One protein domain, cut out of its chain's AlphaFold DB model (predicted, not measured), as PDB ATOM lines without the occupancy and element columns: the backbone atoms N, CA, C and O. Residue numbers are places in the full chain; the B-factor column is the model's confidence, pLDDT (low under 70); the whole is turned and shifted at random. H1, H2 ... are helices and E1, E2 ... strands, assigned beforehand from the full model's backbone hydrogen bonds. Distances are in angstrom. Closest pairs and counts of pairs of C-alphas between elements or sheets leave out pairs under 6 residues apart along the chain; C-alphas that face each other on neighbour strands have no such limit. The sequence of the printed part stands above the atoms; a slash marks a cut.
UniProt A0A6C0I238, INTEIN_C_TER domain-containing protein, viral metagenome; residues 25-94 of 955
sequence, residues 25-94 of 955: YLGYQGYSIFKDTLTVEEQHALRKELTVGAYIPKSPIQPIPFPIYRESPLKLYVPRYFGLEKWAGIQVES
ATOM      1  N   TYR A  25      16.996 -27.957 -38.460       90.62
ATOM      2  CA  TYR A  25      15.711 -27.929 -39.164       90.62
ATOM      3  C   TYR A  25      15.401 -26.498 -39.620       90.62
ATOM      4  O   TYR A  25      15.877 -25.527 -39.029       90.62
ATOM      5  N   LEU A  26      14.580 -26.342 -40.653       89.06
ATOM      6  CA  LEU A  26      14.063 -25.042 -41.074       89.06
ATOM      7  C   LEU A  26      12.737 -24.758 -40.347       89.06
ATOM      8  O   LEU A  26      11.863 -25.621 -40.299       89.06
ATOM      9  N   GLY A  27      12.568 -23.570 -39.765       88.19
ATOM     10  CA  GLY A  27      11.356 -23.196 -39.024       88.19
ATOM     11  C   GLY A  27      11.057 -21.697 -39.070       88.19
ATOM     12  O   GLY A  27      11.762 -20.927 -39.717       88.19
ATOM     13  N   TYR A  28      10.016 -21.261 -38.354       85.50
ATOM     14  CA  TYR A  28       9.517 -19.875 -38.397       85.50
ATOM     15  C   TYR A  28      10.514 -18.801 -37.917       85.50
ATOM     16  O   TYR A  28      10.339 -17.624 -38.224       85.50
ATOM     17  N   GLN A  29      11.573 -19.198 -37.202       84.56
ATOM     18  CA  GLN A  29      12.696 -18.346 -36.779       84.56
ATOM     19  C   GLN A  29      13.915 -18.429 -37.726       84.56
ATOM     20  O   GLN A  29      15.009 -18.003 -37.361       84.56
ATOM     21  N   GLY A  30      13.754 -19.007 -38.920       88.50
ATOM     22  CA  GLY A  30      14.834 -19.279 -39.863       88.50
ATOM     23  C   GLY A  30      15.441 -20.676 -39.699       88.50
ATOM     24  O   GLY A  30      14.797 -21.628 -39.244       88.50
ATOM     25  N   TYR A  31      16.699 -20.813 -40.109       90.75
ATOM     26  CA  TYR A  31      17.440 -22.069 -40.026       90.75
ATOM     27  C   TYR A  31      17.858 -22.313 -38.569       90.75
ATOM     28  O   TYR A  31      18.563 -21.505 -37.964       90.75
ATOM     29  N   SER A  32      17.365 -23.400 -37.980       92.25
ATOM     30  CA  SER A  32      17.410 -23.674 -36.540       92.25
ATOM     31  C   SER A  32      18.374 -24.821 -36.245       92.25
ATOM     32  O   SER A  32      18.142 -25.947 -36.680       92.25
ATOM     33  N   ILE A  33      19.439 -24.554 -35.491       91.69
ATOM     34  CA  ILE A  33      20.549 -25.486 -35.238       91.69
ATOM     35  C   ILE A  33      20.585 -25.833 -33.751       91.69
ATOM     36  O   ILE A  33      20.474 -24.933 -32.913       91.69
ATOM     37  N   PHE A  34      20.769 -27.106 -33.401       91.19
ATOM     38  CA  PHE A  34      20.965 -27.504 -32.005       91.19
ATOM     39  C   PHE A  34      22.435 -27.344 -31.584       91.19
ATOM     40  O   PHE A  34      23.356 -27.802 -32.267       91.19
ATOM     41  N   LYS A  35      22.649 -26.681 -30.440       89.31
ATOM     42  CA  LYS A  35      23.978 -26.326 -29.916       89.31
ATOM     43  C   LYS A  35      24.827 -27.524 -29.499       89.31
ATOM     44  O   LYS A  35      26.044 -27.423 -29.552       89.31
ATOM     45  N   ASP A  36      24.209 -28.644 -29.127       88.50
ATOM     46  CA  ASP A  36      24.904 -29.897 -28.791       88.50
ATOM     47  C   ASP A  36      25.732 -30.453 -29.963       88.50
ATOM     48  O   ASP A  36      26.660 -31.228 -29.751       88.50
ATOM     49  N   THR A  37      25.426 -30.039 -31.199       86.56
ATOM     50  CA  THR A  37      26.161 -30.447 -32.408       86.56
ATOM     51  C   THR A  37      27.217 -29.451 -32.896       86.56
ATOM     52  O   THR A  37      27.863 -29.705 -33.913       86.56
ATOM     53  N   LEU A  38      27.425 -28.346 -32.171       86.38
ATOM     54  CA  LEU A  38      28.414 -27.310 -32.477       86.38
ATOM     55  C   LEU A  38      29.370 -27.130 -31.294       86.38
ATOM     56  O   LEU A  38      28.919 -26.893 -30.171       86.38
ATOM     57  N   THR A  39      30.682 -27.162 -31.533       88.06
ATOM     58  CA  THR A  39      31.657 -26.872 -30.467       88.06
ATOM     59  C   THR A  39      31.601 -25.397 -30.065       88.06
ATOM     60  O   THR A  39      31.023 -24.560 -30.768       88.06
ATOM     61  N   VAL A  40      32.184 -25.049 -28.915       86.25
ATOM     62  CA  VAL A  40      32.128 -23.680 -28.373       86.25
ATOM     63  C   VAL A  40      32.737 -22.673 -29.360       86.25
ATOM     64  O   VAL A  40      32.195 -21.582 -29.555       86.25
ATOM     65  N   GLU A  41      33.794 -23.079 -30.063       86.12
ATOM     66  CA  GLU A  41      34.504 -22.303 -31.083       86.12
ATOM     67  C   GLU A  41      33.635 -22.089 -32.328       86.12
ATOM     68  O   GLU A  41      33.571 -20.976 -32.848       86.12
ATOM     69  N   GLU A  42      32.915 -23.120 -32.786       85.88
ATOM     70  CA  GLU A  42      31.991 -23.032 -33.927       85.88
ATOM     71  C   GLU A  42      30.792 -22.135 -33.616       85.88
ATOM     72  O   GLU A  42      30.415 -21.296 -34.439       85.88
ATOM     73  N   GLN A  43      30.219 -22.260 -32.414       89.50
ATOM     74  CA  GLN A  43      29.160 -21.360 -31.956       89.50
ATOM     75  C   GLN A  43      29.671 -19.913 -31.883       89.50
ATOM     76  O   GLN A  43      28.997 -18.996 -32.350       89.50
ATOM     77  N   HIS A  44      30.873 -19.685 -31.342       88.06
ATOM     78  CA  HIS A  44      31.475 -18.353 -31.263       88.06
ATOM     79  C   HIS A  44      31.782 -17.763 -32.653       88.06
ATOM     80  O   HIS A  44      31.473 -16.598 -32.916       88.06
ATOM     81  N   ALA A  45      32.301 -18.573 -33.581       87.31
ATOM     82  CA  ALA A  45      32.524 -18.181 -34.970       87.31
ATOM     83  C   ALA A  45      31.212 -17.806 -35.684       87.31
ATOM     84  O   ALA A  45      31.165 -16.788 -36.375       87.31
ATOM     85  N   LEU A  46      30.133 -18.570 -35.470       89.50
ATOM     86  CA  LEU A  46      28.804 -18.262 -36.009       89.50
ATOM     87  C   LEU A  46      28.239 -16.947 -35.470       89.50
ATOM     88  O   LEU A  46      27.788 -16.121 -36.263       89.50
ATOM     89  N   ARG A  47      28.310 -16.719 -34.150       92.06
ATOM     90  CA  ARG A  47      27.899 -15.442 -33.537       92.06
ATOM     91  C   ARG A  47      28.667 -14.272 -34.152       92.06
ATOM     92  O   ARG A  47      28.054 -13.272 -34.517       92.06
ATOM     93  N   LYS A  48      29.988 -14.408 -34.325       88.00
ATOM     94  CA  LYS A  48      30.858 -13.382 -34.924       88.00
ATOM     95  C   LYS A  48      30.534 -13.105 -36.398       88.00
ATOM     96  O   LYS A  48      30.506 -11.949 -36.805       88.00
ATOM     97  N   GLU A  49      30.272 -14.137 -37.196       88.12
ATOM     98  CA  GLU A  49      29.947 -14.003 -38.624       88.12
ATOM     99  C   GLU A  49      28.560 -13.384 -38.864       88.12
ATOM    100  O   GLU A  49      28.390 -12.545 -39.757       88.12
ATOM    101  N   LEU A  50      27.585 -13.762 -38.032       89.25
ATOM    102  CA  LEU A  50      26.209 -13.257 -38.044       89.25
ATOM    103  C   LEU A  50      26.023 -11.979 -37.215       89.25
ATOM    104  O   LEU A  50      24.895 -11.546 -36.995       89.25
ATOM    105  N   THR A  51      27.114 -11.349 -36.786       88.19
ATOM    106  CA  THR A  51      27.122 -10.015 -36.182       88.19
ATOM    107  C   THR A  51      27.653  -9.039 -37.229       88.19
ATOM    108  O   THR A  51      28.858  -8.893 -37.437       88.19
ATOM    109  N   VAL A  52      26.736  -8.423 -37.981       77.31
ATOM    110  CA  VAL A  52      27.048  -7.708 -39.226       77.31
ATOM    111  C   VAL A  52      27.137  -6.197 -39.019       77.31
ATOM    112  O   VAL A  52      26.174  -5.534 -38.646       77.31
ATOM    113  N   GLY A  53      28.310  -5.631 -39.298       66.25
ATOM    114  CA  GLY A  53      28.525  -4.184 -39.365       66.25
ATOM    115  C   GLY A  53      28.541  -3.687 -40.805       66.25
ATOM    116  O   GLY A  53      29.099  -4.340 -41.687       66.25
ATOM    117  N   ALA A  54      27.955  -2.515 -41.043       58.75
ATOM    118  CA  ALA A  54      28.189  -1.779 -42.281       58.75
ATOM    119  C   ALA A  54      29.674  -1.393 -42.382       58.75
ATOM    120  O   ALA A  54      30.250  -0.909 -41.411       58.75
ATOM    121  N   TYR A  55      30.284  -1.582 -43.549       50.00
ATOM    122  CA  TYR A  55      31.685  -1.264 -43.813       50.00
ATOM    123  C   TYR A  55      31.808   0.044 -44.600       50.00
ATOM    124  O   TYR A  55      31.131   0.251 -45.608       50.00
ATOM    125  N   ILE A  56      32.686   0.936 -44.145       45.59
ATOM    126  CA  ILE A  56      32.968   2.237 -44.756       45.59
ATOM    127  C   ILE A  56      34.450   2.265 -45.168       45.59
ATOM    128  O   ILE A  56      35.319   2.457 -44.306       45.59
ATOM    129  N   PRO A  57      34.769   2.104 -46.467       39.31
ATOM    130  CA  PRO A  57      36.141   2.162 -46.959       39.31
ATOM    131  C   PRO A  57      36.836   3.476 -46.580       39.31
ATOM    132  O   PRO A  57      36.266   4.557 -46.734       39.31
ATOM    133  N   LYS A  58      38.088   3.378 -46.118       38.12
ATOM    134  CA  LYS A  58      38.938   4.514 -45.698       38.12
ATOM    135  C   LYS A  58      38.381   5.356 -44.529       38.12
ATOM    136  O   LYS A  58      38.864   6.461 -44.302       38.12
ATOM    137  N   SER A  59      37.411   4.840 -43.765       34.34
ATOM    138  CA  SER A  59      37.009   5.416 -42.472       34.34
ATOM    139  C   SER A  59      37.757   4.740 -41.315       34.34
ATOM    140  O   SER A  59      37.728   3.509 -41.242       34.34
ATOM    141  N   PRO A  60      38.348   5.492 -40.365       32.47
ATOM    142  CA  PRO A  60      38.876   4.918 -39.125       32.47
ATOM    143  C   PRO A  60      37.762   4.453 -38.169       32.47
ATOM    144  O   PRO A  60      38.030   3.715 -37.230       32.47
ATOM    145  N   ILE A  61      36.507   4.862 -38.398       35.34
ATOM    146  CA  ILE A  61      35.348   4.488 -37.575       35.34
ATOM    147  C   ILE A  61      34.362   3.689 -38.428       35.34
ATOM    148  O   ILE A  61      33.726   4.223 -39.345       35.34
ATOM    149  N   GLN A  62      34.211   2.410 -38.098       43.38
ATOM    150  CA  GLN A  62      33.226   1.512 -38.699       43.38
ATOM    151  C   GLN A  62      31.928   1.509 -37.863       43.38
ATOM    152  O   GLN A  62      32.008   1.610 -36.639       43.38
ATOM    153  N   PRO A  63      30.730   1.436 -38.466       48.19
ATOM    154  CA  PRO A  63      29.464   1.119 -37.792       48.19
ATOM    155  C   PRO A  63      29.514  -0.002 -36.748       48.19
ATOM    156  O   PRO A  63      30.340  -0.909 -36.837       48.19
ATOM    157  N   ILE A  64      28.631   0.093 -35.747       51.28
ATOM    158  CA  ILE A  64      28.401  -0.968 -34.759       51.28
ATOM    159  C   ILE A  64      27.806  -2.179 -35.499       51.28
ATOM    160  O   ILE A  64      26.824  -2.010 -36.228       51.28
ATOM    161  N   PRO A  65      28.395  -3.378 -35.363       69.44
ATOM    162  CA  PRO A  65      27.789  -4.610 -35.840       69.44
ATOM    163  C   PRO A  65      26.537  -4.991 -35.045       69.44
ATOM    164  O   PRO A  65      26.556  -4.940 -33.820       69.44
ATOM    165  N   PHE A  66      25.474  -5.425 -35.725       72.94
ATOM    166  CA  PHE A  66      24.255  -5.928 -35.082       72.94
ATOM    167  C   PHE A  66      24.055  -7.426 -35.371       72.94
ATOM    168  O   PHE A  66      24.372  -7.880 -36.477       72.94
ATOM    169  N   PRO A  67      23.529  -8.217 -34.417       86.31
ATOM    170  CA  PRO A  67      23.232  -9.623 -34.651       86.31
ATOM    171  C   PRO A  67      22.057  -9.779 -35.626       86.31
ATOM    172  O   PRO A  67      21.002  -9.165 -35.468       86.31
ATOM    173  N   ILE A  68      22.227 -10.652 -36.620       88.75
ATOM    174  CA  ILE A  68      21.159 -11.152 -37.505       88.75
ATOM    175  C   ILE A  68      20.811 -12.615 -37.198       88.75
ATOM    176  O   ILE A  68      20.360 -13.355 -38.065       88.75
ATOM    177  N   TYR A  69      21.028 -13.025 -35.948       90.56
ATOM    178  CA  TYR A  69      20.665 -14.325 -35.395       90.56
ATOM    179  C   TYR A  69      19.871 -14.141 -34.094       90.56
ATOM    180  O   TYR A  69      19.881 -13.068 -33.488       90.56
ATOM    181  N   ARG A  70      19.180 -15.195 -33.661       88.25
ATOM    182  CA  ARG A  70      18.568 -15.323 -32.328       88.25
ATOM    183  C   ARG A  70      19.139 -16.565 -31.644       88.25
ATOM    184  O   ARG A  70      19.623 -17.481 -32.307       88.25
ATOM    185  N   GLU A  71      19.076 -16.623 -30.320       90.00
ATOM    186  CA  GLU A  71      19.680 -17.703 -29.535       90.00
ATOM    187  C   GLU A  71      18.771 -18.105 -28.366       90.00
ATOM    188  O   GLU A  71      18.098 -17.265 -27.772       90.00
ATOM    189  N   SER A  72      18.738 -19.397 -28.041       90.12
ATOM    190  CA  SER A  72      18.136 -19.946 -26.818       90.12
ATOM    191  C   SER A  72      19.158 -20.833 -26.095       90.12
ATOM    192  O   SER A  72      20.217 -21.116 -26.666       90.12
ATOM    193  N   PRO A  73      18.892 -21.338 -24.875       89.00
ATOM    194  CA  PRO A  73      19.824 -22.237 -24.186       89.00
ATOM    195  C   PRO A  73      20.248 -23.454 -25.027       89.00
ATOM    196  O   PRO A  73      21.407 -23.850 -24.971       89.00
ATOM    197  N   LEU A  74      19.350 -23.982 -25.870       91.06
ATOM    198  CA  LEU A  74      19.562 -25.206 -26.657       91.06
ATOM    199  C   LEU A  74      19.852 -24.977 -28.152       91.06
ATOM    200  O   LEU A  74      20.330 -25.898 -28.818       91.06
ATOM    201  N   LYS A  75      19.529 -23.803 -28.715       92.88
ATOM    202  CA  LYS A  75      19.526 -23.582 -30.175       92.88
ATOM    203  C   LYS A  75      20.113 -22.236 -30.600       92.88
ATOM    204  O   LYS A  75      20.030 -21.249 -29.871       92.88
ATOM    205  N   LEU A  76      20.637 -22.207 -31.823       91.31
ATOM    206  CA  LEU A  76      20.911 -20.998 -32.603       91.31
ATOM    207  C   LEU A  76      19.907 -20.919 -33.761       91.31
ATOM    208  O   LEU A  76      19.656 -21.918 -34.434       91.31
ATOM    209  N   TYR A  77      19.350 -19.734 -33.996       92.62
ATOM    210  CA  TYR A  77      18.418 -19.444 -35.085       92.62
ATOM    211  C   TYR A  77      19.068 -18.425 -36.018       92.62
ATOM    212  O   TYR A  77      19.365 -17.303 -35.600       92.62
ATOM    213  N   VAL A  78      19.329 -18.817 -37.262       93.12
ATOM    214  CA  VAL A  78      20.118 -18.037 -38.226       93.12
ATOM    215  C   VAL A  78      19.312 -17.776 -39.509       93.12
ATOM    216  O   VAL A  78      18.328 -18.478 -39.765       93.12
ATOM    217  N   PRO A  79      19.692 -16.790 -40.344       92.38
ATOM    218  CA  PRO A  79      18.957 -16.478 -41.567       92.38
ATOM    219  C   PRO A  79      18.834 -17.705 -42.482       92.38
ATOM    220  O   PRO A  79      19.795 -18.457 -42.656       92.38
ATOM    221  N   ARG A  80      17.646 -17.910 -43.070       90.12
ATOM    222  CA  ARG A  80      17.287 -19.127 -43.823       90.12
ATOM    223  C   ARG A  80      18.346 -19.539 -44.844       90.12
ATOM    224  O   ARG A  80      18.804 -20.678 -44.825       90.12
ATOM    225  N   TYR A  81      18.721 -18.623 -45.732       89.81
ATOM    226  CA  TYR A  81      19.596 -18.935 -46.859       89.81
ATOM    227  C   TYR A  81      21.063 -18.978 -46.446       89.81
ATOM    228  O   TYR A  81      21.793 -19.794 -46.988       89.81
ATOM    229  N   PHE A  82      21.465 -18.222 -45.415       91.75
ATOM    230  CA  PHE A  82      22.780 -18.400 -44.790       91.75
ATOM    231  C   PHE A  82      22.974 -19.835 -44.281       91.75
ATOM    232  O   PHE A  82      24.013 -20.437 -44.526       91.75
ATOM    233  N   GLY A  83      21.973 -20.395 -43.593       88.75
ATOM    234  CA  GLY A  83      22.048 -21.771 -43.103       88.75
ATOM    235  C   GLY A  83      22.079 -22.805 -44.233       88.75
ATOM    236  O   GLY A  83      22.920 -23.700 -44.227       88.75
ATOM    237  N   LEU A  84      21.211 -22.647 -45.236       87.75
ATOM    238  CA  LEU A  84      21.155 -23.549 -46.393       87.75
ATOM    239  C   LEU A  84      22.418 -23.487 -47.274       87.75
ATOM    240  O   LEU A  84      22.803 -24.503 -47.844       87.75
ATOM    241  N   GLU A  85      23.073 -22.327 -47.368       88.38
ATOM    242  CA  GLU A  85      24.357 -22.144 -48.057       88.38
ATOM    243  C   GLU A  85      25.512 -22.747 -47.240       88.38
ATOM    244  O   GLU A  85      26.269 -23.575 -47.746       88.38
ATOM    245  N   LYS A  86      25.619 -22.394 -45.950       86.38
ATOM    246  CA  LYS A  86      26.735 -22.804 -45.081       86.38
ATOM    247  C   LYS A  86      26.763 -24.303 -44.764       86.38
ATOM    248  O   LYS A  86      27.833 -24.840 -44.481       86.38
ATOM    249  N   TRP A  87      25.615 -24.977 -44.824       86.62
ATOM    250  CA  TRP A  87      25.483 -26.424 -44.606       86.62
ATOM    251  C   TRP A  87      24.868 -27.153 -45.806       86.62
ATOM    252  O   TRP A  87      24.185 -28.169 -45.650       86.62
ATOM    253  N   ALA A  88      25.137 -26.650 -47.015       79.44
ATOM    254  CA  ALA A  88      24.753 -27.298 -48.263       79.44
ATOM    255  C   ALA A  88      25.181 -28.781 -48.284       79.44
ATOM    256  O   ALA A  88      26.321 -29.124 -47.970       79.44
ATOM    257  N   GLY A  89      24.247 -29.665 -48.645       71.69
ATOM    258  CA  GLY A  89      24.426 -31.122 -48.618       71.69
ATOM    259  C   GLY A  89      23.845 -31.820 -47.381       71.69
ATOM    260  O   GLY A  89      23.574 -33.018 -47.449       71.69
ATOM    261  N   ILE A  90      23.564 -31.103 -46.286       79.69
ATOM    262  CA  ILE A  90      22.779 -31.646 -45.165       79.69
ATOM    263  C   ILE A  90      21.287 -31.497 -45.488       79.69
ATOM    264  O   ILE A  90      20.788 -30.388 -45.673       79.69
ATOM    265  N   GLN A  91      20.554 -32.614 -45.539       74.75
ATOM    266  CA  GLN A  91      19.093 -32.575 -45.619       74.75
ATOM    267  C   GLN A  91      18.510 -32.091 -44.287       74.75
ATOM    268  O   GLN A  91      18.815 -32.646 -43.232       74.75
ATOM    269  N   VAL A  92      17.648 -31.074 -44.346       81.25
ATOM    270  CA  VAL A  92      16.931 -30.530 -43.187       81.25
ATOM    271  C   VAL A  92      15.424 -30.627 -43.385       81.25
ATOM    272  O   VAL A  92      14.892 -30.303 -44.445       81.25
ATOM    273  N   GLU A  93      14.728 -31.047 -42.334       85.06
ATOM    274  CA  GLU A  93      13.269 -31.038 -42.274       85.06
ATOM    275  C   GLU A  93      12.753 -29.586 -42.259       85.06
ATOM    276  O   GLU A  93      13.289 -28.743 -41.531       85.06
ATOM    277  N   SER A  94      11.699 -29.288 -43.025       86.50
ATOM    278  CA  SER A  94      10.980 -28.014 -42.912       86.50
ATOM    279  C   SER A  94       9.780 -28.159 -41.987       86.50
ATOM    280  O   SER A  94       8.905 -28.988 -42.218       86.50
TER     281      SER A  94
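AT A GLANCE: This is residues 25 to 94 of the 955 residues of the protein "INTEIN_C_TER domain-containing protein" of viral metagenome (UniProt A0A6C0I238). A small three-strand sheet, with H2 packed on it and H1 near E3, sends out a long loop whose residues 56 to 61 stick out. The 70 printed residues run E1, E2, H1, E3, H2, mixed in class, with under half in named elements. The antiparallel sheet runs E1, E2, E3; the whole is loose, radius of gyration of the C-alphas 13.9 A, spans 43 by 22 by 21 A.

IN THESE COORDINATES: Find C-alpha 25 at (15.711, -27.929, -39.164), where E1, residues 25 to 27, begins. E2 is residues 30 to 34, 12.9 A; H1 is 40 to 49, 14.3 A; E3 is 75 to 78; H2, 80 to 86, ends at (26.735, -22.804, -45.081).

HOW THE PARTS SIT: In the hairpin E1 and E2, find N 25 and O 32 2.9 A apart; between E2 and E3, N 33 and O 76 at 2.8 A. H2 is on the sheet, height 8.8 A; its closest C-alpha pair with E2 is Gly 30 and Arg 80, 4.7 A. H1 only grazes the sheet with residues 43 to 47. H1 and H2 are apart; in both, every O i to N i+4 pair is within hydrogen-bond range.

THE WHOLE: The printed part has no cut. The link H1 to E3 is long; residues 53 to 65 are under pLDDT 70. The farthest C-alphas, Pro 60 and Glu 93, are 44.3 A apart.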